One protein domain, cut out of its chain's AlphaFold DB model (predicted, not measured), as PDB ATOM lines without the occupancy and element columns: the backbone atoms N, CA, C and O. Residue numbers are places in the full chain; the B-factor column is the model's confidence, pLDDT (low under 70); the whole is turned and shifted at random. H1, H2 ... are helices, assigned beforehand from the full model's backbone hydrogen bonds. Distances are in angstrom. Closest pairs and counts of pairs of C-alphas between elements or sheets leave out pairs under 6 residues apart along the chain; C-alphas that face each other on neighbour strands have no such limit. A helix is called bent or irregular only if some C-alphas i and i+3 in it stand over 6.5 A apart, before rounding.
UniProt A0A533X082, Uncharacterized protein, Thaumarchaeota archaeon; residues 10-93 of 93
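What this domain is: This is residues 10 to 93 of the 93 residues of an uncharacterized protein of Thaumarchaeota archaeon (UniProt A0A533X082). Three helices run side by side, back and forth along one rod, as an up-and-down bundle of H1, H2b and H3, each running against the one before. The second helix, H2, is bent, and both its arms pack on H3, while only H2b packs on H1. The printed part has 84 residues with three named helices, H1, H2 and H3 in chain order, and no named strand; the class is all helix. It is only just compact, close to loose, with a radius of gyration of the C-alphas of 14.1 A and spans of 46 by 19 by 15 A.

Where its parts are: H1, residues 10 to 32, begins at C-alpha 10 (-16.955, 0.669, 93.768) and is 33.4 A long. H2, residues 38 to 59, was assigned as one helix by its hydrogen bonds but is bent, with C-alphas 45 and 48 6.8 A apart. Its arms are H2a, residues 38 to 45, 13.1 A, and H2b, residues 48 to 59, 16.2 A, at a steep tilt of 36 degrees, only just past shallow. H3, residues 64 to 91, measures 40.5 A and ends at C-alpha 91 (-9.025, -24.061, 61.191).

How they stand to each other: H1 touches H2b with residues 13 to 20 alone, opposite ways at a shallow tilt of 17 degrees; their closest C-alphas, of Gln 17 and Ile 54, are 6.0 A apart. H1 and H2a are close but not clearly touching, 7.5 A between the C-alphas of Phe 31 and Pro 38. H2b and H3 form a helical hairpin, touching closest at the C-alphas of Ala 53 and Ser 70, 5.9 A. H2a touches H3 at the C-alphas of Ala 40 and Ile 85, 5.1 A. H1 and H3 are near each other. Every O i to N i+4 pair is within hydrogen-bond range in H2b and H3, 18 of 19 in H1, and 0 of 4 in H2a, where 5 of 5 O i to N i+3 pairs are.

The domain as a whole: The C-alphas farthest apart, of Gly 62 and Arg 93, are 46.4 A apart. The printed part has no cut, and both links are tight. Mean pLDDT of the printed part is 70.7; 41 residues are under 70, among them residues 49 to 71.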
ATOM      1  N   ARG A  10     -17.421   1.901  93.079       62.84
ATOM      2  CA  ARG A  10     -16.955   0.669  93.768       62.84
ATOM      3  C   ARG A  10     -17.608  -0.638  93.318       62.84
ATOM      4  O   ARG A  10     -16.941  -1.672  93.294       62.84
ATOM      5  N   ARG A  11     -18.904  -0.631  93.024       66.44
ATOM      6  CA  ARG A  11     -19.632  -1.847  92.648       66.44
ATOM      7  C   ARG A  11     -19.496  -2.118  91.152       66.44
ATOM      8  O   ARG A  11     -19.359  -3.277  90.779       66.44
ATOM      9  N   ALA A  12     -19.419  -1.072  90.326       65.19
ATOM     10  CA  ALA A  12     -19.238  -1.196  88.882       65.19
ATOM     11  C   ALA A  12     -17.922  -1.897  88.517       65.19
ATOM     12  O   ALA A  12     -17.945  -2.836  87.729       65.19
ATOM     13  N   ALA A  13     -16.792  -1.535  89.130       64.19
ATOM     14  CA  ALA A  13     -15.552  -2.242  88.806       64.19
ATOM     15  C   ALA A  13     -15.387  -3.590  89.521       64.19
ATOM     16  O   ALA A  13     -14.674  -4.445  89.006       64.19
ATOM     17  N   ARG A  14     -16.118  -3.855  90.616       67.12
ATOM     18  CA  ARG A  14     -16.253  -5.231  91.131       67.12
ATOM     19  C   ARG A  14     -16.975  -6.128  90.128       67.12
ATOM     20  O   ARG A  14     -16.526  -7.241  89.888       67.12
ATOM     21  N   VAL A  15     -18.057  -5.629  89.526       72.62
ATOM     22  CA  VAL A  15     -18.761  -6.326  88.440       72.62
ATOM     23  C   VAL A  15     -17.823  -6.519  87.252       72.62
ATOM     24  O   VAL A  15     -17.720  -7.632  86.765       72.62
ATOM     25  N   HIS A  16     -17.069  -5.491  86.851       68.62
ATOM     26  CA  HIS A  16     -16.125  -5.590  85.729       68.62
ATOM     27  C   HIS A  16     -15.018  -6.630  85.968       68.62
ATOM     28  O   HIS A  16     -14.724  -7.436  85.090       68.62
ATOM     29  N   GLN A  17     -14.458  -6.679  87.180       69.94
ATOM     30  CA  GLN A  17     -13.507  -7.722  87.575       69.94
ATOM     31  C   GLN A  17     -14.138  -9.117  87.542       69.94
ATOM     32  O   GLN A  17     -13.538 -10.039  86.993       69.94
ATOM     33  N   LEU A  18     -15.350  -9.266  88.086       76.62
ATOM     34  CA  LEU A  18     -16.103 -10.520  88.048       76.62
ATOM     35  C   LEU A  18     -16.349 -10.990  86.612       76.62
ATOM     36  O   LEU A  18     -16.154 -12.167  86.340       76.62
ATOM     37  N   SER A  19     -16.703 -10.088  85.695       72.56
ATOM     38  CA  SER A  19     -16.914 -10.403  84.277       72.56
ATOM     39  C   SER A  19     -15.659 -10.972  83.616       72.56
ATOM     40  O   SER A  19     -15.742 -11.962  82.892       72.56
ATOM     41  N   ILE A  20     -14.497 -10.364  83.883       72.88
ATOM     42  CA  ILE A  20     -13.217 -10.820  83.326       72.88
ATOM     43  C   ILE A  20     -12.863 -12.201  83.878       72.88
ATOM     44  O   ILE A  20     -12.514 -13.097  83.111       72.88
ATOM     45  N   ILE A  21     -13.012 -12.401  85.190       78.12
ATOM     46  CA  ILE A  21     -12.777 -13.704  85.829       78.12
ATOM     47  C   ILE A  21     -13.719 -14.765  85.251       78.12
ATOM     48  O   ILE A  21     -13.258 -15.842  84.876       78.12
ATOM     49  N   LEU A  22     -15.017 -14.457  85.133       79.25
ATOM     50  CA  LEU A  22     -16.003 -15.385  84.582       79.25
ATOM     51  C   LEU A  22     -15.664 -15.778  83.149       79.25
ATOM     52  O   LEU A  22     -15.761 -16.954  82.823       79.25
ATOM     53  N   ALA A  23     -15.247 -14.831  82.309       75.44
ATOM     54  CA  ALA A  23     -14.935 -15.125  80.917       75.44
ATOM     55  C   ALA A  23     -13.756 -16.088  80.767       75.44
ATOM     56  O   ALA A  23     -13.856 -17.059  80.017       75.44
ATOM     57  N   TYR A  24     -12.671 -15.872  81.516       75.44
ATOM     58  CA  TYR A  24     -11.542 -16.802  81.513       75.44
ATOM     59  C   TYR A  24     -11.921 -18.162  82.112       75.44
ATOM     60  O   TYR A  24     -11.533 -19.194  81.565       75.44
ATOM     61  N   ALA A  25     -12.731 -18.185  83.174       80.50
ATOM     62  CA  ALA A  25     -13.245 -19.428  83.745       80.50
ATOM     63  C   ALA A  25     -14.102 -20.207  82.734       80.50
ATOM     64  O   ALA A  25     -13.902 -21.406  82.562       80.50
ATOM     65  N   SER A  26     -15.000 -19.537  82.006       78.62
ATOM     66  CA  SER A  26     -15.801 -20.174  80.955       78.62
ATOM     67  C   SER A  26     -14.951 -20.705  79.801       78.62
ATOM     68  O   SER A  26     -15.272 -21.756  79.259       78.62
ATOM     69  N   LEU A  27     -13.844 -20.035  79.467       75.44
ATOM     70  CA  LEU A  27     -12.890 -20.487  78.451       75.44
ATOM     71  C   LEU A  27     -12.218 -21.804  78.869       75.44
ATOM     72  O   LEU A  27     -12.156 -22.746  78.083       75.44
ATOM     73  N   LEU A  28     -11.782 -21.893  80.130       79.12
ATOM     74  CA  LEU A  28     -11.221 -23.118  80.704       79.12
ATOM     75  C   LEU A  28     -12.254 -24.246  80.739       79.12
ATOM     76  O   LEU A  28     -11.953 -25.353  80.303       79.12
ATOM     77  N   VAL A  29     -13.478 -23.976  81.201       83.50
ATOM     78  CA  VAL A  29     -14.558 -24.977  81.222       83.50
ATOM     79  C   VAL A  29     -14.850 -25.488  79.811       83.50
ATOM     80  O   VAL A  29     -14.929 -26.697  79.617       83.50
ATOM     81  N   ALA A  30     -14.944 -24.594  78.823       78.00
ATOM     82  CA  ALA A  30     -15.183 -24.946  77.424       78.00
ATOM     83  C   ALA A  30     -14.053 -25.803  76.818       78.00
ATOM     84  O   ALA A  30     -14.322 -26.700  76.018       78.00
ATOM     85  N   PHE A  31     -12.805 -25.577  77.235       76.38
ATOM     86  CA  PHE A  31     -11.679 -26.445  76.895       76.38
ATOM     87  C   PHE A  31     -11.803 -27.833  77.549       76.38
ATOM     88  O   PHE A  31     -11.696 -28.842  76.857       76.38
ATOM     89  N   PHE A  32     -12.107 -27.913  78.851       81.94
ATOM     90  CA  PHE A  32     -12.229 -29.194  79.569       81.94
ATOM     91  C   PHE A  32     -13.369 -30.087  79.060       81.94
ATOM     92  O   PHE A  32     -13.252 -31.308  79.112       81.94
ATOM     93  N   ILE A  33     -14.456 -29.505  78.545       86.06
ATOM     94  CA  ILE A  33     -15.563 -30.262  77.937       86.06
ATOM     95  C   ILE A  33     -15.316 -30.618  76.459       86.06
ATOM     96  O   ILE A  33     -16.241 -31.065  75.786       86.06
ATOM     97  N   ASN A  34     -14.097 -30.411  75.936       74.88
ATOM     98  CA  ASN A  34     -13.719 -30.602  74.527       74.88
ATOM     99  C   ASN A  34     -14.577 -29.806  73.521       74.88
ATOM    100  O   ASN A  34     -14.600 -30.124  72.333       74.88
ATOM    101  N   ALA A  35     -15.273 -28.753  73.964       74.00
ATOM    102  CA  ALA A  35     -16.036 -27.879  73.072       74.00
ATOM    103  C   ALA A  35     -15.127 -26.919  72.284       74.00
ATOM    104  O   ALA A  35     -15.567 -26.316  71.305       74.00
ATOM    105  N   LEU A  36     -13.870 -26.766  72.711       69.44
ATOM    106  CA  LEU A  36     -12.874 -25.921  72.068       69.44
ATOM    107  C   LEU A  36     -11.624 -26.726  71.689       69.44
ATOM    108  O   LEU A  36     -11.126 -27.496  72.512       69.44
ATOM    109  N   PRO A  37     -11.075 -26.517  70.480       72.75
ATOM    110  CA  PRO A  37      -9.835 -27.161  70.072       72.75
ATOM    111  C   PRO A  37      -8.640 -26.642  70.888       72.75
ATOM    112  O   PRO A  37      -8.672 -25.503  71.358       72.75
ATOM    113  N   PRO A  38      -7.534 -27.403  71.002       71.75
ATOM    114  CA  PRO A  38      -6.330 -26.963  71.716       71.75
ATOM    115  C   PRO A  38      -5.760 -25.647  71.178       71.75
ATOM    116  O   PRO A  38      -5.218 -24.850  71.935       71.75
ATOM    117  N   LEU A  39      -5.953 -25.372  69.884       68.19
ATOM    118  CA  LEU A  39      -5.624 -24.092  69.248       68.19
ATOM    119  C   LEU A  39      -6.340 -22.896  69.890       68.19
ATOM    120  O   LEU A  39      -5.788 -21.798  69.909       68.19
ATOM    121  N   ALA A  40      -7.521 -23.087  70.483       67.00
ATOM    122  CA  ALA A  40      -8.210 -22.040  71.228       67.00
ATOM    123  C   ALA A  40      -7.437 -21.610  72.486       67.00
ATOM    124  O   ALA A  40      -7.653 -20.498  72.959       67.00
ATOM    125  N   LEU A  41      -6.483 -22.404  72.993       69.19
ATOM    126  CA  LEU A  41      -5.596 -21.997  74.091       69.19
ATOM    127  C   LEU A  41      -4.649 -20.853  73.699       69.19
ATOM    128  O   LEU A  41      -4.144 -20.174  74.586       69.19
ATOM    129  N   ILE A  42      -4.463 -20.556  72.406       71.56
ATOM    130  CA  ILE A  42      -3.778 -19.325  71.966       71.56
ATOM    131  C   ILE A  42      -4.496 -18.081  72.497       71.56
ATOM    132  O   ILE A  42      -3.855 -17.066  72.756       71.56
ATOM    133  N   SER A  43      -5.805 -18.158  72.750       66.81
ATOM    134  CA  SER A  43      -6.535 -17.077  73.410       66.81
ATOM    135  C   SER A  43      -6.070 -16.829  74.853       66.81
ATOM    136  O   SER A  43      -6.229 -15.720  75.345       66.81
ATOM    137  N   LEU A  44      -5.373 -17.762  75.523       68.06
ATOM    138  CA  LEU A  44      -4.687 -17.443  76.782       68.06
ATOM    139  C   LEU A  44      -3.578 -16.402  76.594       68.06
ATOM    140  O   LEU A  44      -3.230 -15.731  77.557       68.06
ATOM    141  N   ALA A  45      -3.061 -16.176  75.384       70.88
ATOM    142  CA  ALA A  45      -2.140 -15.069  75.133       70.88
ATOM    143  C   ALA A  45      -2.784 -13.692  75.383       70.88
ATOM    144  O   ALA A  45      -2.062 -12.709  75.537       70.88
ATOM    145  N   THR A  46      -4.119 -13.597  75.488       69.31
ATOM    146  CA  THR A  46      -4.808 -12.363  75.896       69.31
ATOM    147  C   THR A  46      -4.916 -12.194  77.418       69.31
ATOM    148  O   THR A  46      -5.253 -11.096  77.868       69.31
ATOM    149  N   LEU A  47      -4.556 -13.202  78.232       69.25
ATOM    150  CA  LEU A  47      -4.510 -13.100  79.706       69.25
ATOM    151  C   LEU A  47      -3.696 -11.910  80.219       69.25
ATOM    152  O   LEU A  47      -4.211 -11.191  81.075       69.25
ATOM    153  N   PRO A  48      -2.468 -11.644  79.727       70.06
ATOM    154  CA  PRO A  48      -1.676 -10.501  80.171       70.06
ATOM    155  C   PRO A  48      -2.425  -9.180  79.974       70.06
ATOM    156  O   PRO A  48      -2.412  -8.326  80.862       70.06
ATOM    157  N   ALA A  49      -3.142  -9.043  78.852       67.56
ATOM    158  CA  ALA A  49      -3.957  -7.873  78.544       67.56
ATOM    159  C   ALA A  49      -5.205  -7.786  79.442       67.56
ATOM    160  O   ALA A  49      -5.545  -6.704  79.919       67.56
ATOM    161  N   GLY A  50      -5.845  -8.919  79.753       63.84
ATOM    162  CA  GLY A  50      -6.951  -8.993  80.715       63.84
ATOM    163  C   GLY A  50      -6.532  -8.623  82.143       63.84
ATOM    164  O   GLY A  50      -7.220  -7.855  82.814       63.84
ATOM    165  N   ILE A  51      -5.366  -9.094  82.593       67.75
ATOM    166  CA  ILE A  51      -4.780  -8.733  83.894       67.75
ATOM    167  C   ILE A  51      -4.430  -7.243  83.923       67.75
ATOM    168  O   ILE A  51      -4.674  -6.569  84.929       67.75
ATOM    169  N   TRP A  52      -3.904  -6.704  82.821       68.94
ATOM    170  CA  TRP A  52      -3.681  -5.268  82.664       68.94
ATOM    171  C   TRP A  52      -4.983  -4.479  82.783       68.94
ATOM    172  O   TRP A  52      -5.030  -3.524  83.552       68.94
ATOM    173  N   ALA A  53      -6.055  -4.906  82.114       64.81
ATOM    174  CA  ALA A  53      -7.367  -4.269  82.206       64.81
ATOM    175  C   ALA A  53      -7.930  -4.300  83.638       64.81
ATOM    176  O   ALA A  53      -8.418  -3.278  84.119       64.81
ATOM    177  N   ILE A  54      -7.782  -5.420  84.359       65.38
ATOM    178  CA  ILE A  54      -8.160  -5.545  85.779       65.38
ATOM    179  C   ILE A  54      -7.360  -4.575  86.655       65.38
ATOM    180  O   ILE A  54      -7.937  -3.880  87.494       65.38
ATOM    181  N   ARG A  55      -6.034  -4.515  86.478       67.19
ATOM    182  CA  ARG A  55      -5.158  -3.613  87.243       67.19
ATOM    183  C   ARG A  55      -5.467  -2.149  86.951       67.19
ATOM    184  O   ARG A  55      -5.511  -1.346  87.880       67.19
ATOM    185  N   LEU A  56      -5.728  -1.808  85.691       65.06
ATOM    186  CA  LEU A  56      -6.114  -0.465  85.262       65.06
ATOM    187  C   LEU A  56      -7.468  -0.073  85.870       65.06
ATOM    188  O   LEU A  56      -7.600   0.992  86.466       65.06
ATOM    189  N   SER A  57      -8.445  -0.981  85.819       59.97
ATOM    190  CA  SER A  57      -9.759  -0.799  86.432       59.97
ATOM    191  C   SER A  57      -9.676  -0.617  87.951       59.97
ATOM    192  O   SER A  57     -10.449   0.160  88.500       59.97
ATOM    193  N   ALA A  58      -8.761  -1.316  88.631       62.53
ATOM    194  CA  ALA A  58      -8.540  -1.173  90.069       62.53
ATOM    195  C   ALA A  58      -7.832   0.149  90.425       62.53
ATOM    196  O   ALA A  58      -8.158   0.769  91.436       62.53
ATOM    197  N   LYS A  59      -6.883   0.591  89.588       61.88
ATOM    198  CA  LYS A  59      -6.055   1.787  89.811       61.88
ATOM    199  C   LYS A  59      -6.795   3.099  89.524       61.88
ATOM    200  O   LYS A  59      -6.563   4.077  90.223       61.88
ATOM    201  N   TYR A  60      -7.704   3.115  88.547       59.06
ATOM    202  CA  TYR A  60      -8.368   4.337  88.066       59.06
ATOM    203  C   TYR A  60      -9.852   4.456  88.450       59.06
ATOM    204  O   TYR A  60     -10.610   5.219  87.857       59.06
ATOM    205  N   PHE A  61     -10.269   3.742  89.497       52.69
ATOM    206  CA  PHE A  61     -11.640   3.727  90.027       52.69
ATOM    207  C   PHE A  61     -12.252   5.108  90.323       52.69
ATOM    208  O   PHE A  61     -13.476   5.228  90.359       52.69
ATOM    209  N   GLY A  62     -11.418   6.122  90.580       53.56
ATOM    210  CA  GLY A  62     -11.847   7.479  90.926       53.56
ATOM    211  C   GLY A  62     -12.231   8.357  89.730       53.56
ATOM    212  O   GLY A  62     -12.966   9.321  89.911       53.56
ATOM    213  N   SER A  63     -11.806   8.014  88.507       57.84
ATOM    214  CA  SER A  63     -12.061   8.810  87.299       57.84
ATOM    215  C   SER A  63     -13.006   8.063  86.346       57.84
ATOM    216  O   SER A  63     -12.608   7.074  85.727       57.84
ATOM    217  N   PRO A  64     -14.264   8.520  86.172       59.19
ATOM    218  CA  PRO A  64     -15.213   7.913  85.232       59.19
ATOM    219  C   PRO A  64     -14.676   7.834  83.796       59.19
ATOM    220  O   PRO A  64     -14.966   6.878  83.077       59.19
ATOM    221  N   ALA A  65     -13.870   8.820  83.387       61.62
ATOM    222  CA  ALA A  65     -13.270   8.880  82.058       61.62
ATOM    223  C   ALA A  65     -12.205   7.791  81.850       61.62
ATOM    224  O   ALA A  65     -12.132   7.183  80.783       61.62
ATOM    225  N   GLU A  66     -11.401   7.495  82.871       62.03
ATOM    226  CA  GLU A  66     -10.376   6.449  82.792       62.03
ATOM    227  C   GLU A  66     -10.966   5.049  82.967       62.03
ATOM    228  O   GLU A  66     -10.523   4.103  82.312       62.03
ATOM    229  N   PHE A  67     -12.038   4.921  83.752       62.38
ATOM    230  CA  PHE A  67     -12.820   3.690  83.805       62.38
ATOM    231  C   PHE A  67     -13.432   3.349  82.436       62.38
ATOM    232  O   PHE A  67     -13.378   2.197  82.004       62.38
ATOM    233  N   MET A  68     -13.923   4.352  81.697       65.00
ATOM    234  CA  MET A  68     -14.430   4.158  80.334       65.00
ATOM    235  C   MET A  68     -13.339   3.657  79.374       65.00
ATOM    236  O   MET A  68     -13.581   2.728  78.603       65.00
ATOM    237  N   LYS A  69     -12.117   4.205  79.461       64.94
ATOM    238  CA  LYS A  69     -10.962   3.728  78.676       64.94
ATOM    239  C   LYS A  69     -10.599   2.278  79.011       64.94
ATOM    240  O   LYS A  69     -10.283   1.501  78.115       64.94
ATOM    241  N   SER A  70     -10.687   1.887  80.285       64.25
ATOM    242  CA  SER A  70     -10.463   0.501  80.714       64.25
ATOM    243  C   SER A  70     -11.516  -0.456  80.142       64.25
ATOM    244  O   SER A  70     -11.158  -1.522  79.640       64.25
ATOM    245  N   ILE A  71     -12.797  -0.067  80.129       67.06
ATOM    246  CA  ILE A  71     -13.866  -0.850  79.488       67.06
ATOM    247  C   ILE A  71     -13.610  -0.989  77.986       67.06
ATOM    248  O   ILE A  71     -13.675  -2.102  77.475       67.06
ATOM    249  N   GLN A  72     -13.267   0.096  77.286       70.06
ATOM    250  CA  GLN A  72     -12.942   0.047  75.856       70.06
ATOM    251  C   GLN A  72     -11.767  -0.895  75.568       70.06
ATOM    252  O   GLN A  72     -11.863  -1.733  74.675       70.06
ATOM    253  N   GLY A  73     -10.697  -0.827  76.367       70.25
ATOM    254  CA  GLY A  73      -9.574  -1.761  76.262       70.25
ATOM    255  C   GLY A  73      -9.997  -3.209  76.509       70.25
ATOM    256  O   GLY A  73      -9.587  -4.106  75.779       70.25
ATOM    257  N   THR A  74     -10.886  -3.435  77.478       68.81
ATOM    258  CA  THR A  74     -11.455  -4.763  77.744       68.81
ATOM    259  C   THR A  74     -12.235  -5.264  76.527       68.81
ATOM    260  O   THR A  74     -12.002  -6.378  76.082       68.81
ATOM    261  N   VAL A  75     -13.101  -4.440  75.929       74.44
ATOM    262  CA  VAL A  75     -13.867  -4.808  74.725       74.44
ATOM    263  C   VAL A  75     -12.940  -5.187  73.573       74.44
ATOM    264  O   VAL A  75     -13.154  -6.223  72.958       74.44
ATOM    265  N   VAL A  76     -11.878  -4.416  73.315       76.06
ATOM    266  CA  VAL A  76     -10.893  -4.755  72.272       76.06
ATOM    267  C   VAL A  76     -10.240  -6.108  72.551       76.06
ATOM    268  O   VAL A  76     -10.175  -6.949  71.656       76.06
ATOM    269  N   VAL A  77      -9.818  -6.356  73.795       75.25
ATOM    270  CA  VAL A  77      -9.226  -7.639  74.203       75.25
ATOM    271  C   VAL A  77     -10.205  -8.793  73.989       75.25
ATOM    272  O   VAL A  77      -9.820  -9.808  73.416       75.25
ATOM    273  N   TYR A  78     -11.472  -8.637  74.381       74.50
ATOM    274  CA  TYR A  78     -12.499  -9.658  74.162       74.50
ATOM    275  C   TYR A  78     -12.784  -9.897  72.682       74.50
ATOM    276  O   TYR A  78     -12.943 -11.045  72.278       74.50
ATOM    277  N   THR A  79     -12.826  -8.847  71.863       76.62
ATOM    278  CA  THR A  79     -13.029  -8.975  70.416       76.62
ATOM    279  C   THR A  79     -11.882  -9.748  69.771       76.62
ATOM    280  O   THR A  79     -12.129 -10.658  68.984       76.62
ATOM    281  N   VAL A  80     -10.635  -9.451  70.145       78.81
ATOM    282  CA  VAL A  80      -9.457 -10.202  69.678       78.81
ATOM    283  C   VAL A  80      -9.509 -11.652  70.163       78.81
ATOM    284  O   VAL A  80      -9.261 -12.567  69.381       78.81
ATOM    285  N   MET A  81      -9.894 -11.881  71.422       75.88
ATOM    286  CA  MET A  81     -10.071 -13.219  71.991       75.88
ATOM    287  C   MET A  81     -11.113 -14.031  71.204       75.88
ATOM    288  O   MET A  81     -10.853 -15.170  70.824       75.88
ATOM    289  N   LEU A  82     -12.266 -13.432  70.899       78.62
ATOM    290  CA  LEU A  82     -13.335 -14.037  70.099       78.62
ATOM    291  C   LEU A  82     -12.902 -14.312  68.658       78.62
ATOM    292  O   LEU A  82     -13.228 -15.374  68.128       78.62
ATOM    293  N   MET A  83     -12.158 -13.399  68.031       78.19
ATOM    294  CA  MET A  83     -11.589 -13.612  66.698       78.19
ATOM    295  C   MET A  83     -10.624 -14.798  66.685       78.19
ATOM    296  O   MET A  83     -10.740 -15.656  65.815       78.19
ATOM    297  N   LEU A  84      -9.726 -14.891  67.671       75.81
ATOM    298  CA  LEU A  84      -8.792 -16.012  67.810       75.81
ATOM    299  C   LEU A  84      -9.523 -17.342  68.021       75.81
ATOM    300  O   LEU A  84      -9.190 -18.326  67.369       75.81
ATOM    301  N   ILE A  85     -10.542 -17.371  68.886       75.94
ATOM    302  CA  ILE A  85     -11.362 -18.569  69.128       75.94
ATOM    303  C   ILE A  85     -12.119 -18.980  67.860       75.94
ATOM    304  O   ILE A  85     -12.131 -20.156  67.505       75.94
ATOM    305  N   SER A  86     -12.728 -18.020  67.161       79.88
ATOM    306  CA  SER A  86     -13.478 -18.282  65.928       79.88
ATOM    307  C   SER A  86     -12.558 -18.804  64.826       79.88
ATOM    308  O   SER A  86     -12.883 -19.783  64.162       79.88
ATOM    309  N   PHE A  87     -11.380 -18.198  64.673       78.25
ATOM    310  CA  PHE A  87     -10.363 -18.650  63.730       78.25
ATOM    311  C   PHE A  87      -9.865 -20.061  64.069       78.25
ATOM    312  O   PHE A  87      -9.814 -20.917  63.192       78.25
ATOM    313  N   ALA A  88      -9.581 -20.337  65.346       76.62
ATOM    314  CA  ALA A  88      -9.187 -21.665  65.812       76.62
ATOM    315  C   ALA A  88     -10.263 -22.728  65.537       76.62
ATOM    316  O   ALA A  88      -9.929 -23.842  65.145       76.62
ATOM    317  N   LEU A  89     -11.546 -22.391  65.704       75.38
ATOM    318  CA  LEU A  89     -12.664 -23.283  65.386       75.38
ATOM    319  C   LEU A  89     -12.796 -23.562  63.886       75.38
ATOM    320  O   LEU A  89     -13.099 -24.691  63.517       75.38
ATOM    321  N   VAL A  90     -12.580 -22.558  63.031       82.69
ATOM    322  CA  VAL A  90     -12.633 -22.725  61.569       82.69
ATOM    323  C   VAL A  90     -11.450 -23.548  61.063       82.69
ATOM    324  O   VAL A  90     -11.650 -24.412  60.225       82.69
ATOM    325  N   VAL A  91     -10.240 -23.319  61.583       81.12
ATOM    326  CA  VAL A  91      -9.025 -24.061  61.191       81.12
ATOM    327  C   VAL A  91      -9.019 -25.499  61.720       81.12
ATOM    328  O   VAL A  91      -8.397 -26.372  61.126       81.12
ATOM    329  N   SER A  92      -9.677 -25.751  62.853       69.12
ATOM    330  CA  SER A  92      -9.766 -27.081  63.467       69.12
ATOM    331  C   SER A  92     -10.882 -27.968  62.892       69.12
ATOM    332  O   SER A  92     -10.993 -29.120  63.318       69.12
ATOM    333  N   ARG A  93     -11.738 -27.436  62.016       59.62
ATOM    334  CA  ARG A  93     -12.775 -28.193  61.303       59.62
ATOM    335  C   ARG A  93     -12.273 -28.626  59.937       59.62
ATOM    336  O   ARG A  93     -12.672 -29.737  59.533       59.62
TER     337      ARG A  93